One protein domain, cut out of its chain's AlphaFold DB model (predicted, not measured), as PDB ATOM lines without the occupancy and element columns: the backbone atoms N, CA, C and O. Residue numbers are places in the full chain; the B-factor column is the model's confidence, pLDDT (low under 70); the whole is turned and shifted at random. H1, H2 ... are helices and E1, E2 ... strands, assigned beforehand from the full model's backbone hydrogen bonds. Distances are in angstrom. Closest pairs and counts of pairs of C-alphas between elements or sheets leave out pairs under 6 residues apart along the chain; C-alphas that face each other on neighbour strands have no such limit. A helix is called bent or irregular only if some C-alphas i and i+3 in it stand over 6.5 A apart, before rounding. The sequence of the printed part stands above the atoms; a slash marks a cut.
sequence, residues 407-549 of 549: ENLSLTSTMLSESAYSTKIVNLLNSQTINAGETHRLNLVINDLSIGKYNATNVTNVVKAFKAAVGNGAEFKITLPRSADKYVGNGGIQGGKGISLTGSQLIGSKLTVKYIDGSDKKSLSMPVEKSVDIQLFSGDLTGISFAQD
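This is residues 407 to 549 of the 549 residues of the protein "Outer membrane adhesin like protein" of Pseudomonas coronafaciens pv. coronafaciens (UniProt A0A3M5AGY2). Two sheets sit end to end in a rod: at one end a parallel four-stranded sheet has H3 over one face, its other face bare, with H2 side by side with H3; at the other end a strongly twisted antiparallel three-stranded sheet, E4 E5 E6, has the short H4 at it. The link E5 to E6 reaches the far tip at Lys 522. The 143 printed residues hold four named helices and seven named strands, in the order E1 H1 H2 E2 H3 E3 H4 E4 E5 E6 E7; the class is mixed, helices and strands. The whole is only just compact, close to loose, with a radius of gyration of the C-alphas of 17.4 A, and spans 63 by 28 by 23 A.

Start with the parallel sheet, in order E1, residues 410 to 412, E2, 440 to 445, E3, 474 to 479, and E7, 546 to 548. Look for N 411 and O 443 at 2.9 A, N 442 and O 475 at 2.8 A, and N 547 and O 476 at 2.9 A, each within hydrogen-bond range. H3, residues 456 to 473, is on one face, making two layers, a sheet and a helix over it: its height over the sheet is 8.8 A, over E2 and E3, along the strands at 6 degrees to E2 on the local plane. H3 is irregular, with C-alphas 469 and 472 at 9.6 A, and has a kink of 52 degrees near residue 467. H2, residues 419 to 430, touches H3 the same way at a shallow tilt of 13 degrees, closest at the C-alphas of Val 426 and Val 462, 5.4 A. H1, residues 413 to 417, only grazes this sheet, and touches residues 458 to 459 of H3, closest at the C-alphas of Leu 416 and Asn 458, 6.0 A. E1, H1 H2, E2 and E2, H3, E3 are strand-helix-strand units, parallel neighbour strands with helix between, both crossovers right-handed. Now go to E4, residues 499 to 507, E5, 510 to 517, and E6, 529 to 535, a meander, each strand the antiparallel neighbour of the one before; E4 and E5, and E5 and E6, are hairpins. N 505 and O 512 are 2.9 A apart, N 513 and O 532 2.8 A. E4 bends by 57 degrees at residue 502. H4, residues 484 to 487, only grazes this sheet. Between the sheets, the closest C-alphas of E4 and E7 are those of Leu 506 and Gln 548, 7.4 A. Every O i to N i+4 pair is within hydrogen-bond range in H1 and H2, and 12 of 14 in H3; H4 is too short for such a pair.

Find C-alpha 410 at (-48.875, 25.502, 14.323), where E1 begins. H3 runs 23.6 A from C-alpha 456 at (-33.691, 23.645, 7.285); H2 and E2 each measure 16.3 A and E3 16.9 A. E4 measures 22.7 A, E5 21.5 A and E6 19.9 A; E1, H1, H4 and E7 measure 7.1, 6.1, 5.4 and 6.0 A. E7 ends at C-alpha 548, (-48.366, 14.457, 5.343).

The two C-alphas farthest apart, those of Asn 435 and Lys 522, are 63.0 A apart. The printed part has no cut and ends at residue 549, the chain's last. The links H4 to E4 and E5 to E6 are long. The mean pLDDT of the printed part is 78.0; look for values under 70 at, among others, residues 407 to 411, 431 to 440 and 519 to 527.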
ATOM      1  N   GLU A 407     -50.283  23.610  24.068       52.69
ATOM      2  CA  GLU A 407     -51.367  23.126  23.204       52.69
ATOM      3  C   GLU A 407     -50.814  22.913  21.776       52.69
ATOM      4  O   GLU A 407     -49.684  23.299  21.472       52.69
ATOM      5  N   ASN A 408     -51.586  22.277  20.886       58.19
ATOM      6  CA  ASN A 408     -51.177  21.899  19.521       58.19
ATOM      7  C   ASN A 408     -50.560  23.050  18.695       58.19
ATOM      8  O   ASN A 408     -51.281  23.808  18.054       58.19
ATOM      9  N   LEU A 409     -49.235  23.144  18.617       62.41
ATOM     10  CA  LEU A 409     -48.510  24.233  17.963       62.41
ATOM     11  C   LEU A 409     -48.654  24.207  16.427       62.41
ATOM     12  O   LEU A 409     -48.560  23.153  15.805       62.41
ATOM     13  N   SER A 410     -48.836  25.368  15.789       65.88
ATOM     14  CA  SER A 410     -48.875  25.502  14.323       65.88
ATOM     15  C   SER A 410     -47.901  26.577  13.851       65.88
ATOM     16  O   SER A 410     -47.989  27.721  14.292       65.88
ATOM     17  N   LEU A 411     -46.959  26.214  12.977       68.00
ATOM     18  CA  LEU A 411     -45.874  27.089  12.525       68.00
ATOM     19  C   LEU A 411     -45.695  27.003  11.011       68.00
ATOM     20  O   LEU A 411     -45.754  25.923  10.424       68.00
ATOM     21  N   THR A 412     -45.404  28.140  10.380       73.31
ATOM     22  CA  THR A 412     -45.049  28.189   8.955       73.31
ATOM     23  C   THR A 412     -43.535  28.217   8.764       73.31
ATOM     24  O   THR A 412     -42.804  28.769   9.592       73.31
ATOM     25  N   SER A 413     -43.032  27.677   7.650       76.00
ATOM     26  CA  SER A 413     -41.593  27.731   7.362       76.00
ATOM     27  C   SER A 413     -41.055  29.158   7.227       76.00
ATOM     28  O   SER A 413     -39.912  29.403   7.606       76.00
ATOM     29  N   THR A 414     -41.864  30.120   6.767       72.25
ATOM     30  CA  THR A 414     -41.456  31.533   6.713       72.25
ATOM     31  C   THR A 414     -41.212  32.118   8.101       72.25
ATOM     32  O   THR A 414     -40.205  32.795   8.282       72.25
ATOM     33  N   MET A 415     -42.055  31.824   9.098       66.75
ATOM     34  CA  MET A 415     -41.813  32.277  10.480       66.75
ATOM     35  C   MET A 415     -40.493  31.720  11.022       66.75
ATOM     36  O   MET A 415     -39.735  32.414  11.691       66.75
ATOM     37  N   LEU A 416     -40.191  30.464  10.690       77.75
ATOM     38  CA  LEU A 416     -38.979  29.785  11.143       77.75
ATOM     39  C   LEU A 416     -37.729  30.149  10.333       77.75
ATOM     40  O   LEU A 416     -36.614  29.852  10.764       77.75
ATOM     41  N   SER A 417     -37.881  30.821   9.190       80.06
ATOM     42  CA  SER A 417     -36.743  31.323   8.417       80.06
ATOM     43  C   SER A 417     -35.963  32.407   9.174       80.06
ATOM     44  O   SER A 417     -34.744  32.508   9.019       80.06
ATOM     45  N   GLU A 418     -36.625  33.148  10.069       79.44
ATOM     46  CA  GLU A 418     -35.999  34.143  10.937       79.44
ATOM     47  C   GLU A 418     -35.362  33.481  12.170       79.44
ATOM     48  O   GLU A 418     -36.041  32.981  13.070       79.44
ATOM     49  N   SER A 419     -34.028  33.507  12.250       78.62
ATOM     50  CA  SER A 419     -33.281  32.828  13.321       78.62
ATOM     51  C   SER A 419     -33.601  33.347  14.722       78.62
ATOM     52  O   SER A 419     -33.621  32.562  15.670       78.62
ATOM     53  N   ALA A 420     -33.893  34.644  14.872       71.62
ATOM     54  CA  ALA A 420     -34.283  35.219  16.157       71.62
ATOM     55  C   ALA A 420     -35.620  34.642  16.648       71.62
ATOM     56  O   ALA A 420     -35.745  34.282  17.818       71.62
ATOM     57  N   TYR A 421     -36.597  34.502  15.748       68.88
ATOM     58  CA  TYR A 421     -37.896  33.916  16.065       68.88
ATOM     59  C   TYR A 421     -37.779  32.416  16.362       68.88
ATOM     60  O   TYR A 421     -38.239  31.955  17.405       68.88
ATOM     61  N   SER A 422     -37.078  31.659  15.512       72.75
ATOM     62  CA  SER A 422     -36.843  30.224  15.731       72.75
ATOM     63  C   SER A 422     -36.144  29.938  17.067       72.75
ATOM     64  O   SER A 422     -36.571  29.046  17.798       72.75
ATOM     65  N   THR A 423     -35.130  30.730  17.434       74.88
ATOM     66  CA  THR A 423     -34.417  30.575  18.715       74.88
ATOM     67  C   THR A 423     -35.338  30.817  19.908       74.88
ATOM     68  O   THR A 423     -35.292  30.065  20.880       74.88
ATOM     69  N   LYS A 424     -36.219  31.824  19.831       68.88
ATOM     70  CA  LYS A 424     -37.220  32.076  20.876       68.88
ATOM     71  C   LYS A 424     -38.152  30.885  21.061       68.88
ATOM     72  O   LYS A 424     -38.348  30.459  22.191       68.88
ATOM     73  N   ILE A 425     -38.664  30.314  19.968       72.56
ATOM     74  CA  ILE A 425     -39.525  29.124  20.019       72.56
ATOM     75  C   ILE A 425     -38.787  27.927  20.635       72.56
ATOM     76  O   ILE A 425     -39.345  27.236  21.478       72.56
ATOM     77  N   VAL A 426     -37.523  27.692  20.271       76.56
ATOM     78  CA  VAL A 426     -36.715  26.607  20.857       76.56
ATOM     79  C   VAL A 426     -36.518  26.801  22.362       76.56
ATOM     80  O   VAL A 426     -36.751  25.869  23.129       76.56
ATOM     81  N   ASN A 427     -36.127  28.000  22.797       73.44
ATOM     82  CA  ASN A 427     -35.936  28.304  24.218       73.44
ATOM     83  C   ASN A 427     -37.238  28.155  25.008       73.44
ATOM     84  O   ASN A 427     -37.228  27.624  26.116       73.44
ATOM     85  N   LEU A 428     -38.348  28.580  24.406       67.38
ATOM     86  CA  LEU A 428     -39.689  28.444  24.954       67.38
ATOM     87  C   LEU A 428     -40.079  26.982  25.135       67.38
ATOM     88  O   LEU A 428     -40.586  26.640  26.190       67.38
ATOM     89  N   LEU A 429     -39.836  26.123  24.140       74.06
ATOM     90  CA  LEU A 429     -40.128  24.690  24.225       74.06
ATOM     91  C   LEU A 429     -39.252  24.003  25.280       74.06
ATOM     92  O   LEU A 429     -39.753  23.201  26.062       74.06
ATOM     93  N   ASN A 430     -37.969  24.361  25.348       76.81
ATOM     94  CA  ASN A 430     -37.023  23.793  26.310       76.81
ATOM     95  C   ASN A 430     -37.316  24.187  27.768       76.81
ATOM     96  O   ASN A 430     -36.878  23.484  28.676       76.81
ATOM     97  N   SER A 431     -38.011  25.303  28.011       68.00
ATOM     98  CA  SER A 431     -38.378  25.743  29.362       68.00
ATOM     99  C   SER A 431     -39.697  25.149  29.868       68.00
ATOM    100  O   SER A 431     -40.034  25.335  31.039       68.00
ATOM    101  N   GLN A 432     -40.440  24.421  29.022       64.00
ATOM    102  CA  GLN A 432     -41.703  23.800  29.417       64.00
ATOM    103  C   GLN A 432     -41.495  22.506  30.199       64.00
ATOM    104  O   GLN A 432     -40.590  21.721  29.935       64.00
ATOM    105  N   THR A 433     -42.397  22.251  31.144       57.62
ATOM    106  CA  THR A 433     -42.521  20.960  31.827       57.62
ATOM    107  C   THR A 433     -43.886  20.376  31.473       57.62
ATOM    108  O   THR A 433     -44.902  20.925  31.893       57.62
ATOM    109  N   ILE A 434     -43.915  19.307  30.672       63.53
ATOM    110  CA  ILE A 434     -45.156  18.632  30.258       63.53
ATOM    111  C   ILE A 434     -45.409  17.429  31.169       63.53
ATOM    112  O   ILE A 434     -44.489  16.669  31.480       63.53
ATOM    113  N   ASN A 435     -46.660  17.244  31.593       58.84
ATOM    114  CA  ASN A 435     -47.041  16.079  32.387       58.84
ATOM    115  C   ASN A 435     -46.930  14.793  31.554       58.84
ATOM    116  O   ASN A 435     -47.330  14.739  30.389       58.84
ATOM    117  N   ALA A 436     -46.426  13.720  32.163       54.38
ATOM    118  CA  ALA A 436     -46.319  12.428  31.497       54.38
ATOM    119  C   ALA A 436     -47.704  11.916  31.047       54.38
ATOM    120  O   ALA A 436     -48.616  11.789  31.863       54.38
ATOM    121  N   GLY A 437     -47.842  11.597  29.756       54.84
ATOM    122  CA  GLY A 437     -49.073  11.064  29.157       54.84
ATOM    123  C   GLY A 437     -49.887  12.061  28.325       54.84
ATOM    124  O   GLY A 437     -50.825  11.638  27.654       54.84
ATOM    125  N   GLU A 438     -49.529  13.350  28.313       62.53
ATOM    126  CA  GLU A 438     -50.158  14.330  27.419       62.53
ATOM    127  C   GLU A 438     -49.668  14.161  25.969       62.53
ATOM    128  O   GLU A 438     -48.475  13.970  25.712       62.53
ATOM    129  N   THR A 439     -50.596  14.233  25.012       67.25
ATOM    130  CA  THR A 439     -50.301  14.201  23.573       67.25
ATOM    131  C   THR A 439     -50.464  15.583  22.972       67.25
ATOM    132  O   THR A 439     -51.544  16.166  23.077       67.25
ATOM    133  N   HIS A 440     -49.433  16.061  22.278       66.31
ATOM    134  CA  HIS A 440     -49.407  17.394  21.677       66.31
ATOM    135  C   HIS A 440     -48.934  17.316  20.233       66.31
ATOM    136  O   HIS A 440     -47.982  16.598  19.918       66.31
ATOM    137  N   ARG A 441     -49.576  18.080  19.347       73.69
ATOM    138  CA  ARG A 441     -49.301  18.072  17.908       73.69
ATOM    139  C   ARG A 441     -48.571  19.323  17.447       73.69
ATOM    140  O   ARG A 441     -49.024  20.429  17.713       73.69
ATOM    141  N   LEU A 442     -47.517  19.140  16.657       73.25
ATOM    142  CA  LEU A 442     -46.885  20.190  15.867       73.25
ATOM    143  C   LEU A 442     -47.372  20.116  14.413       73.25
ATOM    144  O   LEU A 442     -47.068  19.161  13.698       73.25
ATOM    145  N   ASN A 443     -48.095  21.141  13.967       70.25
ATOM    146  CA  ASN A 443     -48.467  21.352  12.572       70.25
ATOM    147  C   ASN A 443     -47.424  22.256  11.901       70.25
ATOM    148  O   ASN A 443     -47.308  23.439  12.221       70.25
ATOM    149  N   LEU A 444     -46.659  21.702  10.967       78.69
ATOM    150  CA  LEU A 444     -45.633  22.416  10.220       78.69
ATOM    151  C   LEU A 444     -46.110  22.675   8.789       78.69
ATOM    152  O   LEU A 444     -46.212  21.761   7.974       78.69
ATOM    153  N   VAL A 445     -46.365  23.939   8.465       76.19
ATOM    154  CA  VAL A 445     -46.776  24.356   7.122       76.19
ATOM    155  C   VAL A 445     -45.550  24.846   6.359       76.19
ATOM    156  O   VAL A 445     -45.078  25.968   6.557       76.19
ATOM    157  N   ILE A 446     -45.021  24.005   5.474       83.38
ATOM    158  CA  ILE A 446     -43.964  24.393   4.544       83.38
ATOM    159  C   ILE A 446     -44.619  25.172   3.407       83.38
ATOM    160  O   ILE A 446     -45.314  24.600   2.573       83.38
ATOM    161  N   ASN A 447     -44.446  26.489   3.402       77.69
ATOM    162  CA  ASN A 447     -45.145  27.388   2.484       77.69
ATOM    163  C   ASN A 447     -44.269  27.896   1.332       77.69
ATOM    164  O   ASN A 447     -44.808  28.292   0.300       77.69
ATOM    165  N   ASP A 448     -42.943  27.895   1.487       83.88
ATOM    166  CA  ASP A 448     -42.015  28.343   0.447       83.88
ATOM    167  C   ASP A 448     -40.627  27.704   0.624       83.88
ATOM    168  O   ASP A 448     -39.977  27.879   1.656       83.88
ATOM    169  N   LEU A 449     -40.183  26.950  -0.385       89.38
ATOM    170  CA  LEU A 449     -38.858  26.328  -0.481       89.38
ATOM    171  C   LEU A 449     -37.987  26.993  -1.550       89.38
ATOM    172  O   LEU A 449     -36.910  26.482  -1.870       89.38
ATOM    173  N   SER A 450     -38.426  28.119  -2.115       88.25
ATOM    174  CA  SER A 450     -37.604  28.878  -3.048       88.25
ATOM    175  C   SER A 450     -36.334  29.393  -2.368       88.25
ATOM    176  O   SER A 450     -36.247  29.523  -1.138       88.25
ATOM    177  N   ILE A 451     -35.307  29.648  -3.180       83.75
ATOM    178  CA  ILE A 451     -33.977  30.036  -2.695       83.75
ATOM    179  C   ILE A 451     -34.077  31.184  -1.677       83.75
ATOM    180  O   ILE A 451     -34.625  32.250  -1.953       83.75
ATOM    181  N   GLY A 452     -33.508  30.957  -0.490       83.12
ATOM    182  CA  GLY A 452     -33.430  31.947   0.585       83.12
ATOM    183  C   GLY A 452     -34.707  32.128   1.413       83.12
ATOM    184  O   GLY A 452     -34.703  32.947   2.326       83.12
ATOM    185  N   LYS A 453     -35.790  31.388   1.132       85.25
ATOM    186  CA  LYS A 453     -37.047  31.448   1.906       85.25
ATOM    187  C   LYS A 453     -37.175  30.368   2.977       85.25
ATOM    188  O   LYS A 453     -37.993  30.507   3.885       85.25
ATOM    189  N   TYR A 454     -36.339  29.336   2.903       89.94
ATOM    190  CA  TYR A 454     -36.353  28.199   3.811       89.94
ATOM    191  C   TYR A 454     -35.043  28.058   4.586       89.94
ATOM    192  O   TYR A 454     -33.959  28.195   4.019       89.94
ATOM    193  N   ASN A 455     -35.139  27.728   5.876       90.00
ATOM    194  CA  ASN A 455     -33.988  27.435   6.725       90.00
ATOM    195  C   ASN A 455     -34.168  26.073   7.415       90.00
ATOM    196  O   ASN A 455     -34.782  25.977   8.480       90.00
ATOM    197  N   ALA A 456     -33.600  25.027   6.808       90.81
ATOM    198  CA  ALA A 456     -33.691  23.645   7.285       90.81
ATOM    199  C   ALA A 456     -33.225  23.473   8.740       90.81
ATOM    200  O   ALA A 456     -33.819  22.713   9.504       90.81
ATOM    201  N   THR A 457     -32.187  24.207   9.150       92.31
ATOM    202  CA  THR A 457     -31.620  24.130  10.503       92.31
ATOM    203  C   THR A 457     -32.570  24.679  11.547       92.31
ATOM    204  O   THR A 457     -32.836  24.009  12.542       92.31
ATOM    205  N   ASN A 458     -33.151  25.848  11.295       90.81
ATOM    206  CA  ASN A 458     -34.117  26.444  12.211       90.81
ATOM    207  C   ASN A 458     -35.353  25.553  12.381       90.81
ATOM    208  O   ASN A 458     -35.783  25.292  13.505       90.81
ATOM    209  N   VAL A 459     -35.892  25.032  11.272       91.06
ATOM    210  CA  VAL A 459     -37.037  24.112  11.316       91.06
ATOM    211  C   VAL A 459     -36.690  22.841  12.095       91.06
ATOM    212  O   VAL A 459     -37.459  22.417  12.957       91.06
ATOM    213  N   THR A 460     -35.513  22.262  11.854       93.12
ATOM    214  CA  THR A 460     -35.075  21.040  12.545       93.12
ATOM    215  C   THR A 460     -34.901  21.257  14.044       93.12
ATOM    216  O   THR A 460     -35.323  20.417  14.836       93.12
ATOM    217  N   ASN A 461     -34.332  22.392  14.449       91.25
ATOM    218  CA  ASN A 461     -34.147  22.721  15.860       91.25
ATOM    219  C   ASN A 461     -35.487  22.840  16.593       91.25
ATOM    220  O   ASN A 461     -35.622  22.314  17.693       91.25
ATOM    221  N   VAL A 462     -36.493  23.458  15.968       87.19
ATOM    222  CA  VAL A 462     -37.845  23.563  16.539       87.19
ATOM    223  C   VAL A 462     -38.510  22.194  16.660       87.19
ATOM    224  O   VAL A 462     -39.047  21.869  17.714       87.19
ATOM    225  N   VAL A 463     -38.431  21.358  15.619       90.94
ATOM    226  CA  VAL A 463     -38.974  19.987  15.639       90.94
ATOM    227  C   VAL A 463     -38.332  19.150  16.751       90.94
ATOM    228  O   VAL A 463     -39.033  18.457  17.490       90.94
ATOM    229  N   LYS A 464     -37.008  19.248  16.918       91.31
ATOM    230  CA  LYS A 464     -36.269  18.560  17.986       91.31
ATOM    231  C   LYS A 464     -36.643  19.067  19.371       91.31
ATOM    232  O   LYS A 464     -36.892  18.251  20.251       91.31
ATOM    233  N   ALA A 465     -36.711  20.385  19.553       87.12
ATOM    234  CA  ALA A 465     -37.112  20.990  20.818       87.12
ATOM    235  C   ALA A 465     -38.537  20.570  21.203       87.12
ATOM    236  O   ALA A 465     -38.781  20.202  22.347       87.12
ATOM    237  N   PHE A 466     -39.458  20.513  20.235       85.31
ATOM    238  CA  PHE A 466     -40.821  20.036  20.466       85.31
ATOM    239  C   PHE A 466     -40.843  18.557  20.873       85.31
ATOM    240  O   PHE A 466     -41.477  18.197  21.862       85.31
ATOM    241  N   LYS A 467     -40.100  17.696  20.160       88.00
ATOM    242  CA  LYS A 467     -39.980  16.275  20.524       88.00
ATOM    243  C   LYS A 467     -39.388  16.091  21.921       88.00
ATOM    244  O   LYS A 467     -39.854  15.226  22.654       88.00
ATOM    245  N   ALA A 468     -38.377  16.879  22.277       86.50
ATOM    246  CA  ALA A 468     -37.729  16.819  23.583       86.50
ATOM    247  C   ALA A 468     -38.668  17.273  24.710       86.50
ATOM    248  O   ALA A 468     -38.719  16.617  25.745       86.50
ATOM    249  N   ALA A 469     -39.439  18.340  24.486       77.19
ATOM    250  CA  ALA A 469     -40.389  18.866  25.460       77.19
ATOM    251  C   ALA A 469     -41.573  17.912  25.705       77.19
ATOM    252  O   ALA A 469     -41.971  17.702  26.848       77.19
ATOM    253  N   VAL A 470     -42.133  17.325  24.640       77.38
ATOM    254  CA  VAL A 470     -43.353  16.495  24.708       77.38
ATOM    255  C   VAL A 470     -43.054  15.007  24.929       77.38
ATOM    256  O   VAL A 470     -43.862  14.268  25.493       77.38
ATOM    257  N   GLY A 471     -41.897  14.519  24.486       79.81
ATOM    258  CA  GLY A 471     -41.527  13.111  24.593       79.81
ATOM    259  C   GLY A 471     -42.366  12.205  23.684       79.81
ATOM    260  O   GLY A 471     -42.500  12.438  22.479       79.81
ATOM    261  N   ASN A 472     -42.899  11.108  24.228       80.38
ATOM    262  CA  ASN A 472     -43.589  10.080  23.436       80.38
ATOM    263  C   ASN A 472     -44.965  10.515  22.910       80.38
ATOM    264  O   ASN A 472     -45.398   9.976  21.899       80.38
ATOM    265  N   GLY A 473     -45.608  11.507  23.533       74.88
ATOM    266  CA  GLY A 473     -46.897  12.048  23.087       74.88
ATOM    267  C   GLY A 473     -46.810  13.038  21.918       74.88
ATOM    268  O   GLY A 473     -47.818  13.635  21.554       74.88
ATOM    269  N   ALA A 474     -45.618  13.259  21.355       80.50
ATOM    270  CA  ALA A 474     -45.403  14.233  20.289       80.50
ATOM    271  C   ALA A 474     -45.923  13.720  18.939       80.50
ATOM    272  O   ALA A 474     -45.379  12.759  18.387       80.50
ATOM    273  N   GLU A 475     -46.912  14.409  18.377       79.56
ATOM    274  CA  GLU A 475     -47.411  14.176  17.022       79.56
ATOM    275  C   GLU A 475     -46.888  15.240  16.055       79.56
ATOM    276  O   GLU A 475     -46.831  16.423  16.386       79.56
ATOM    277  N   PHE A 476     -46.556  14.840  14.826       83.69
ATOM    278  CA  PHE A 476     -46.051  15.757  13.807       83.69
ATOM    279  C   PHE A 476     -46.890  15.664  12.542       83.69
ATOM    280  O   PHE A 476     -47.054  14.591  11.959       83.69
ATOM    281  N   LYS A 477     -47.386  16.812  12.090       78.62
ATOM    282  CA  LYS A 477     -48.129  16.961  10.844       78.62
ATOM    283  C   LYS A 477     -47.389  17.931   9.936       78.62
ATOM    284  O   LYS A 477     -46.918  18.961  10.414       78.62
ATOM    285  N   ILE A 478     -47.278  17.616   8.650       82.75
ATOM    286  CA  ILE A 478     -46.616  18.482   7.675       82.75
ATOM    287  C   ILE A 478     -47.509  18.747   6.466       82.75
ATOM    288  O   ILE A 478     -48.094  17.834   5.887       82.75
ATOM    289  N   THR A 479     -47.570  20.009   6.061       77.44
ATOM    290  CA  THR A 479     -48.208  20.435   4.815       77.44
ATOM    291  C   THR A 479     -47.120  20.943   3.875       77.44
ATOM    292  O   THR A 479     -46.292  21.759   4.283       77.44
ATOM    293  N   LEU A 480     -47.097  20.446   2.636       83.25
ATOM    294  CA  LEU A 480     -46.086  20.787   1.630       83.25
ATOM    295  C   LEU A 480     -46.651  21.733   0.558       83.25
ATOM    296  O   LEU A 480     -47.848  21.654   0.264       83.25
ATOM    297  N   PRO A 481     -45.809  22.570  -0.081       82.88
ATOM    298  CA  PRO A 481     -46.265  23.434  -1.164       82.88
ATOM    299  C   PRO A 481     -46.792  22.628  -2.357       82.88
ATOM    300  O   PRO A 481     -46.263  21.556  -2.681       82.88
ATOM    301  N   ARG A 482     -47.810  23.153  -3.042       78.00
ATOM    302  CA  ARG A 482     -48.490  22.497  -4.173       78.00
ATOM    303  C   ARG A 482     -48.213  23.150  -5.519       78.00
ATOM    304  O   ARG A 482     -48.530  22.552  -6.545       78.00
ATOM    305  N   SER A 483     -47.595  24.329  -5.546       79.50
ATOM    306  CA  SER A 483     -47.214  24.993  -6.794       79.50
ATOM    307  C   SER A 483     -45.711  25.034  -7.045       79.50
ATOM    308  O   SER A 483     -44.894  25.171  -6.135       79.50
ATOM    309  N   ALA A 484     -45.344  24.954  -8.327       83.06
ATOM    310  CA  ALA A 484     -43.953  24.941  -8.771       83.06
ATOM    311  C   ALA A 484     -43.174  26.207  -8.368       83.06
ATOM    312  O   ALA A 484     -41.976  26.117  -8.107       83.06
ATOM    313  N   ASP A 485     -43.833  27.371  -8.259       83.81
ATOM    314  CA  ASP A 485     -43.177  28.626  -7.862       83.81
ATOM    315  C   ASP A 485     -42.566  28.557  -6.454       83.81
ATOM    316  O   ASP A 485     -41.550  29.201  -6.200       83.81
ATOM    317  N   LYS A 486     -43.115  27.712  -5.571       86.62
ATOM    318  CA  LYS A 486     -42.596  27.493  -4.212       86.62
ATOM    319  C   LYS A 486     -41.371  26.594  -4.154       86.62
ATOM    320  O   LYS A 486     -40.805  26.433  -3.083       86.62
ATOM    321  N   TYR A 487     -40.950  26.021  -5.278       89.56
ATOM    322  CA  TYR A 487     -39.771  25.157  -5.369       89.56
ATOM    323  C   TYR A 487     -38.659  25.756  -6.236       89.56
ATOM    324  O   TYR A 487     -37.620  25.121  -6.429       89.56
ATOM    325  N   VAL A 488     -38.854  26.975  -6.752       88.19
ATOM    326  CA  VAL A 488     -37.932  27.617  -7.695       88.19
ATOM    327  C   VAL A 488     -36.517  27.690  -7.136       88.19
ATOM    328  O   VAL A 488     -36.279  28.170  -6.027       88.19
ATOM    329  N   GLY A 489     -35.571  27.231  -7.953       84.56
ATOM    330  CA  GLY A 489     -34.155  27.170  -7.625       84.56
ATOM    331  C   GLY A 489     -33.692  25.833  -7.042       84.56
ATOM    332  O   GLY A 489     -32.496  25.665  -6.824       84.56
ATOM    333  N   ASN A 490     -34.591  24.862  -6.859       85.44
ATOM    334  CA  ASN A 490     -34.238  23.499  -6.463       85.44
ATOM    335  C   ASN A 490     -34.322  22.543  -7.658       85.44
ATOM    336  O   ASN A 490     -35.313  22.533  -8.382       85.44
ATOM    337  N   GLY A 491     -33.287  21.722  -7.866       75.25
ATOM    338  CA  GLY A 491     -33.332  20.609  -8.826       75.25
ATOM    339  C   GLY A 491     -33.623  20.976 -10.274       75.25
ATOM    340  O   GLY A 491     -34.178  20.158 -10.990       75.25
ATOM    341  N   GLY A 492     -33.306  22.199 -10.702       79.31
ATOM    342  CA  GLY A 492     -33.621  22.669 -12.051       79.31
ATOM    343  C   GLY A 492     -35.062  23.154 -12.241       79.31
ATOM    344  O   GLY A 492     -35.433  23.471 -13.367       79.31
ATOM    345  N   ILE A 493     -35.862  23.266 -11.174       85.75
ATOM    346  CA  ILE A 493     -37.151  23.969 -11.207       85.75
ATOM    347  C   ILE A 493     -36.867  25.467 -11.359       85.75
ATOM    348  O   ILE A 493     -36.339  26.112 -10.452       85.75
ATOM    349  N   GLN A 494     -37.195  26.019 -12.525       81.81
ATOM    350  CA  GLN A 494     -36.976  27.428 -12.853       81.81
ATOM    351  C   GLN A 494     -38.268  28.239 -12.710       81.81
ATOM    352  O   GLN A 494     -39.371  27.714 -12.853       81.81
ATOM    353  N   GLY A 495     -38.129  29.538 -12.441       68.62
ATOM    354  CA  GLY A 495     -39.262  30.459 -12.445       68.62
ATOM    355  C   GLY A 495     -39.730  30.733 -13.875       68.62
ATOM    356  O   GLY A 495     -38.939  31.176 -14.704       68.62
ATOM    357  N   GLY A 496     -41.006  30.486 -14.177       64.94
ATOM    358  CA  GLY A 496     -41.570  30.737 -15.506       64.94
ATOM    359  C   GLY A 496     -42.774  29.854 -15.839       64.94
ATOM    360  O   GLY A 496     -43.187  29.008 -15.051       64.94
ATOM    361  N   LYS A 497     -43.359  30.061 -17.026       64.56
ATOM    362  CA  LYS A 497     -44.438  29.208 -17.551       64.56
ATOM    363  C   LYS A 497     -43.837  27.916 -18.108       64.56
ATOM    364  O   LYS A 497     -42.919  27.991 -18.916       64.56
ATOM    365  N   GLY A 498     -44.404  26.765 -17.750       71.56
ATOM    366  CA  GLY A 498     -44.043  25.473 -18.349       71.56
ATOM    367  C   GLY A 498     -43.586  24.398 -17.368       71.56
ATOM    368  O   GLY A 498     -43.398  23.275 -17.808       71.56
ATOM    369  N   ILE A 499     -43.446  24.695 -16.072       82.94
ATOM    370  CA  ILE A 499     -43.225  23.664 -15.051       82.94
ATOM    371  C   ILE A 499     -44.551  23.302 -14.381       82.94
ATOM    372  O   ILE A 499     -45.250  24.185 -13.881       82.94
ATOM    373  N   SER A 500     -44.846  22.007 -14.323       80.62
ATOM    374  CA  SER A 500     -46.029  21.453 -13.659       80.62
ATOM    375  C   SER A 500     -45.601  20.417 -12.628       80.62
ATOM    376  O   SER A 500     -44.869  19.484 -12.958       80.62
ATOM    377  N   LEU A 501     -46.043  20.561 -11.376       85.56
ATOM    378  CA  LEU A 501     -45.768  19.564 -10.338       85.56
ATOM    379  C   LEU A 501     -46.686  18.358 -10.515       85.56
ATOM    380  O   LEU A 501     -47.891  18.515 -10.700       85.56
ATOM    381  N   THR A 502     -46.125  17.161 -10.412       84.50
ATOM    382  CA  THR A 502     -46.881  15.903 -10.484       84.50
ATOM    383  C   THR A 502     -47.009  15.238  -9.114       84.50
ATOM    384  O   THR A 502     -47.937  14.462  -8.888       84.50
ATOM    385  N   GLY A 503     -46.134  15.586  -8.163       84.19
ATOM    386  CA  GLY A 503     -46.211  15.112  -6.786       84.19
ATOM    387  C   GLY A 503     -45.134  15.703  -5.883       84.19
ATOM    388  O   GLY A 503     -44.092  16.167  -6.342       84.19
ATOM    389  N   SER A 504     -45.379  15.649  -4.581       85.88
ATOM    390  CA  SER A 504     -44.405  15.962  -3.539       85.88
ATOM    391  C   SER A 504     -44.614  14.992  -2.377       85.88
ATOM    392  O   SER A 504     -45.739  14.790  -1.916       85.88
ATOM    393  N   GLN A 505     -43.546  14.327  -1.944       87.75
ATOM    394  CA  GLN A 505     -43.621  13.321  -0.890       87.75
ATOM    395  C   GLN A 505     -42.424  13.418   0.047       87.75
ATOM    396  O   GLN A 505     -41.274  13.359  -0.388       87.75
ATOM    397  N   LEU A 506     -42.698  13.529   1.345       86.81
ATOM    398  CA  LEU A 506     -41.668  13.433   2.371       86.81
ATOM    399  C   LEU A 506     -41.366  11.961   2.681       86.81
ATOM    400  O   LEU A 506     -42.240  11.219   3.126       86.81
ATOM    401  N   ILE A 507     -40.114  11.552   2.482       80.12
ATOM    402  CA  ILE A 507     -39.604  10.228   2.845       80.12
ATOM    403  C   ILE A 507     -38.447  10.426   3.827       80.12
ATOM    404  O   ILE A 507     -37.339  10.831   3.466       80.12
ATOM    405  N   GLY A 508     -38.715  10.170   5.110       80.50
ATOM    406  CA  GLY A 508     -37.770  10.470   6.186       80.50
ATOM    407  C   GLY A 508     -37.506  11.974   6.287       80.50
ATOM    408  O   GLY A 508     -38.421  12.745   6.558       80.50
ATOM    409  N   SER A 509     -36.257  12.396   6.064       82.88
ATOM    410  CA  SER A 509     -35.855  13.812   6.089       82.88
ATOM    411  C   SER A 509     -35.787  14.478   4.707       82.88
ATOM    412  O   SER A 509     -35.511  15.680   4.618       82.88
ATOM    413  N   LYS A 510     -36.025  13.711   3.634       85.56
ATOM    414  CA  LYS A 510     -35.916  14.159   2.243       85.56
ATOM    415  C   LYS A 510     -37.290  14.315   1.614       85.56
ATOM    416  O   LYS A 510     -38.114  13.408   1.669       85.56
ATOM    417  N   LEU A 511     -37.509  15.461   0.989       90.19
ATOM    418  CA  LEU A 511     -38.677  15.721   0.172       90.19
ATOM    419  C   LEU A 511     -38.363  15.398  -1.283       90.19
ATOM    420  O   LEU A 511     -37.596  16.116  -1.917       90.19
ATOM    421  N   THR A 512     -38.993  14.363  -1.820       91.62
ATOM    422  CA  THR A 512     -38.940  14.057  -3.246       91.62
ATOM    423  C   THR A 512     -40.056  14.815  -3.957       91.62
ATOM    424  O   THR A 512     -41.243  14.586  -3.715       91.62
ATOM    425  N   VAL A 513     -39.677  15.734  -4.841       90.81
ATOM    426  CA  VAL A 513     -40.587  16.499  -5.697       90.81
ATOM    427  C   VAL A 513     -40.516  15.929  -7.101       90.81
ATOM    428  O   VAL A 513     -39.433  15.696  -7.639       90.81
ATOM    429  N   LYS A 514     -41.676  15.699  -7.704       91.06
ATOM    430  CA  LYS A 514     -41.825  15.227  -9.076       91.06
ATOM    431  C   LYS A 514     -42.470  16.316  -9.911       91.06
ATOM    432  O   LYS A 514     -43.439  16.950  -9.481       91.06
ATOM    433  N   TYR A 515     -41.907  16.564 -11.084       89.00
ATOM    434  CA  TYR A 515     -42.344  17.646 -11.949       89.00
ATOM    435  C   TYR A 515     -42.103  17.326 -13.417       89.00
ATOM    436  O   TYR A 515     -41.262  16.505 -13.779       89.00
ATOM    437  N   ILE A 516     -42.845  18.012 -14.271       84.25
ATOM    438  CA  ILE A 516     -42.702  17.954 -15.717       84.25
ATOM    439  C   ILE A 516     -42.285  19.325 -16.212       84.25
ATOM    440  O   ILE A 516     -42.820  20.352 -15.794       84.25
ATOM    441  N   ASP A 517     -41.316  19.310 -17.114       80.75
ATOM    442  CA  ASP A 517     -40.786  20.488 -17.772       80.75
ATOM    443  C   ASP A 517     -41.293  20.536 -19.215       80.75
ATOM    444  O   ASP A 517     -40.807  19.829 -20.093       80.75
ATOM    445  N   GLY A 518     -42.332  21.337 -19.429       70.06
ATOM    446  CA  GLY A 518     -42.972  21.586 -20.717       70.06
ATOM    447  C   GLY A 518     -42.434  22.823 -21.438       70.06
ATOM    448  O   GLY A 518     -43.126  23.363 -22.306       70.06
ATOM    449  N   SER A 519     -41.251  23.325 -21.065       64.75
ATOM    450  CA  SER A 519     -40.625  24.458 -21.757       64.75
ATOM    451  C   SER A 519     -40.124  24.089 -23.169       64.75
ATOM    452  O   SER A 519     -40.149  24.937 -24.064       64.75
ATOM    453  N   ASP A 520     -39.846  22.806 -23.432       56.41
ATOM    454  CA  ASP A 520     -39.511  22.262 -24.759       56.41
ATOM    455  C   ASP A 520     -40.750  21.945 -25.621       56.41
ATOM    456  O   ASP A 520     -40.972  20.828 -26.094       56.41
ATOM    457  N   LYS A 521     -41.560  22.969 -25.919       52.78
ATOM    458  CA  LYS A 521     -42.744  22.855 -26.806       52.78
ATOM    459  C   LYS A 521     -42.427  22.540 -28.275       52.78
ATOM    460  O   LYS A 521     -43.340  22.442 -29.089       52.78
ATOM    461  N   LYS A 522     -41.146  22.463 -28.646       46.50
ATOM    462  CA  LYS A 522     -40.706  22.236 -30.034       46.50
ATOM    463  C   LYS A 522     -40.656  20.762 -30.420       46.50
ATOM    464  O   LYS A 522     -40.512  20.461 -31.601       46.50
ATOM    465  N   SER A 523     -40.755  19.858 -29.449       43.97
ATOM    466  CA  SER A 523     -40.724  18.426 -29.702       43.97
ATOM    467  C   SER A 523     -42.128  17.840 -29.565       43.97
ATOM    468  O   SER A 523     -42.814  18.079 -28.578       43.97
ATOM    469  N   LEU A 524     -42.546  17.043 -30.551       50.72
ATOM    470  CA  LEU A 524     -43.719  16.160 -30.459       50.72
ATOM    471  C   LEU A 524     -43.480  14.992 -29.477       50.72
ATOM    472  O   LEU A 524     -44.277  14.059 -29.416       50.72
ATOM    473  N   SER A 525     -42.357  14.991 -28.749       54.62
ATOM    474  CA  SER A 525     -42.026  13.953 -27.781       54.62
ATOM    475  C   SER A 525     -42.672  14.217 -26.428       54.62
ATOM    476  O   SER A 525     -42.799  15.355 -25.980       54.62
ATOM    477  N   MET A 526     -43.049  13.123 -25.770       59.31
ATOM    478  CA  MET A 526     -43.647  13.126 -24.441       59.31
ATOM    479  C   MET A 526     -42.766  13.890 -23.434       59.31
ATOM    480  O   MET A 526     -41.572  13.588 -23.330       59.31
ATOM    481  N   PRO A 527     -43.340  14.813 -22.639       67.44
ATOM    482  CA  PRO A 527     -42.630  15.421 -21.525       67.44
ATOM    483  C   PRO A 527     -42.218  14.346 -20.514       67.44
ATOM    484  O   PRO A 527     -43.047  13.559 -20.055       67.44
ATOM    485  N   VAL A 528     -40.934  14.299 -20.167       75.06
ATOM    486  CA  VAL A 528     -40.400  13.316 -19.217       75.06
ATOM    487  C   VAL A 528     -40.596  13.834 -17.792       75.06
ATOM    488  O   VAL A 528     -40.195  14.960 -17.486       75.06
ATOM    489  N   GLU A 529     -41.197  13.018 -16.918       83.88
ATOM    490  CA  GLU A 529     -41.258  13.315 -15.482       83.88
ATOM    491  C   GLU A 529     -39.842  13.300 -14.898       83.88
ATOM    492  O   GLU A 529     -39.109  12.316 -15.000       83.88
ATOM    493  N   LYS A 530     -39.465  14.418 -14.285       88.44
ATOM    494  CA  LYS A 530     -38.216  14.612 -13.558       88.44
ATOM    495  C   LYS A 530     -38.502  14.548 -12.062       88.44
ATOM    496  O   LYS A 530     -39.618  14.814 -11.610       88.44
ATOM    497  N   SER A 531     -37.477  14.226 -11.282       90.31
ATOM    498  CA  SER A 531     -37.567  14.239  -9.828       90.31
ATOM    499  C   SER A 531     -36.347  14.906  -9.207       90.31
ATOM    500  O   SER A 531     -35.233  14.762  -9.707       90.31
ATOM    501  N   VAL A 532     -36.579  15.653  -8.131       91.06
ATOM    502  CA  VAL A 532     -35.548  16.269  -7.299       91.06
ATOM    503  C   VAL A 532     -35.799  15.919  -5.842       91.06
ATOM    504  O   VAL A 532     -36.921  16.038  -5.355       91.06
ATOM    505  N   ASP A 533     -34.727  15.572  -5.141       91.31
ATOM    506  CA  ASP A 533     -34.731  15.467  -3.688       91.31
ATOM    507  C   ASP A 533     -34.279  16.787  -3.055       91.31
ATOM    508  O   ASP A 533     -33.202  17.310  -3.356       91.31
ATOM    509  N   ILE A 534     -35.098  17.316  -2.152       90.31
ATOM    510  CA  ILE A 534     -34.840  18.523  -1.370       90.31
ATOM    511  C   ILE A 534     -34.676  18.115   0.092       90.31
ATOM    512  O   ILE A 534     -35.538  17.457   0.676       90.31
ATOM    513  N   GLN A 535     -33.568  18.517   0.707       89.50
ATOM    514  CA  GLN A 535     -33.336  18.255   2.123       89.50
ATOM    515  C   GLN A 535     -34.165  19.232   2.968       89.50
ATOM    516  O   GLN A 535     -33.820  20.410   3.060       89.50
ATOM    517  N   LEU A 536     -35.245  18.751   3.595       90.31
ATOM    518  CA  LEU A 536     -36.064  19.595   4.475       90.31
ATOM    519  C   LEU A 536     -35.424  19.768   5.851       90.31
ATOM    520  O   LEU A 536     -35.432  20.855   6.411       90.31
ATOM    521  N   PHE A 537     -34.824  18.719   6.402       91.31
ATOM    522  CA  PHE A 537     -34.309  18.766   7.770       91.31
ATOM    523  C   PHE A 537     -32.801  18.548   7.809       91.31
ATOM    524  O   PHE A 537     -32.282  17.699   7.089       91.31
ATOM    525  N   SER A 538     -32.082  19.288   8.653       85.88
ATOM    526  CA  SER A 538     -30.645  19.113   8.852       85.88
ATOM    527  C   SER A 538     -30.367  18.292  10.117       85.88
ATOM    528  O   SER A 538     -30.593  18.709  11.252       85.88
ATOM    529  N   GLY A 539     -29.850  17.081   9.914       80.00
ATOM    530  CA  GLY A 539     -29.466  16.162  10.986       80.00
ATOM    531  C   GLY A 539     -30.503  15.080  11.293       80.00
ATOM    532  O   GLY A 539     -31.473  14.889  10.564       80.00
ATOM    533  N   ASP A 540     -30.246  14.338  12.370       80.62
ATOM    534  CA  ASP A 540     -31.022  13.154  12.744       80.62
ATOM    535  C   ASP A 540     -32.411  13.512  13.302       80.62
ATOM    536  O   ASP A 540     -32.528  14.403  14.144       80.62
ATOM    537  N   LEU A 541     -33.441  12.809  12.830       85.50
ATOM    538  CA  LEU A 541     -34.838  12.904  13.265       85.50
ATOM    539  C   LEU A 541     -35.371  11.546  13.755       85.50
ATOM    540  O   LEU A 541     -36.565  11.264  13.658       85.50
ATOM    541  N   THR A 542     -34.494  10.674  14.250       82.00
ATOM    542  CA  THR A 542     -34.879   9.363  14.780       82.00
ATOM    543  C   THR A 542     -36.009   9.494  15.809       82.00
ATOM    544  O   THR A 542     -35.955  10.311  16.727       82.00
ATOM    545  N   GLY A 543     -37.065   8.691  15.637       78.88
ATOM    546  CA  GLY A 543     -38.250   8.710  16.502       78.88
ATOM    547  C   GLY A 543     -39.270   9.815  16.195       78.88
ATOM    548  O   GLY A 543     -40.195  10.016  16.985       78.88
ATOM    549  N   ILE A 544     -39.119  10.525  15.072       85.25
ATOM    550  CA  ILE A 544     -40.067  11.527  14.573       85.25
ATOM    551  C   ILE A 544     -40.645  11.045  13.241       85.25
ATOM    552  O   ILE A 544     -39.914  10.786  12.287       85.25
ATOM    553  N   SER A 545     -41.972  10.943  13.171       85.38
ATOM    554  CA  SER A 545     -42.714  10.582  11.961       85.38
ATOM    555  C   SER A 545     -43.733  11.665  11.634       85.38
ATOM    556  O   SER A 545     -44.557  12.004  12.484       85.38
ATOM    557  N   PHE A 546     -43.698  12.176  10.406       85.94
ATOM    558  CA  PHE A 546     -44.649  13.176   9.934       85.94
ATOM    559  C   PHE A 546     -45.835  12.518   9.231       85.94
ATOM    560  O   PHE A 546     -45.650  11.716   8.317       85.94
ATOM    561  N   ALA A 547     -47.048  12.915   9.606       79.88
ATOM    562  CA  ALA A 547     -48.230  12.715   8.780       79.88
ATOM    563  C   ALA A 547     -48.306  13.844   7.736       79.88
ATOM    564  O   ALA A 547     -48.383  15.017   8.109       79.88
ATOM    565  N   GLN A 548     -48.242  13.499   6.447       77.31
ATOM    566  CA  GLN A 548     -48.366  14.457   5.343       77.31
ATOM    567  C   GLN A 548     -49.839  14.642   4.947       77.31
ATOM    568  O   GLN A 548     -50.560  13.651   4.817       77.31
ATOM    569  N   ASP A 549     -50.250  15.898   4.745       59.91
ATOM    570  CA  ASP A 549     -51.573  16.289   4.218       59.91
ATOM    571  C   ASP A 549     -51.741  16.172   2.695       59.91
ATOM    572  O   ASP A 549     -50.769  16.450   1.948       59.91
TER     573      ASP A 549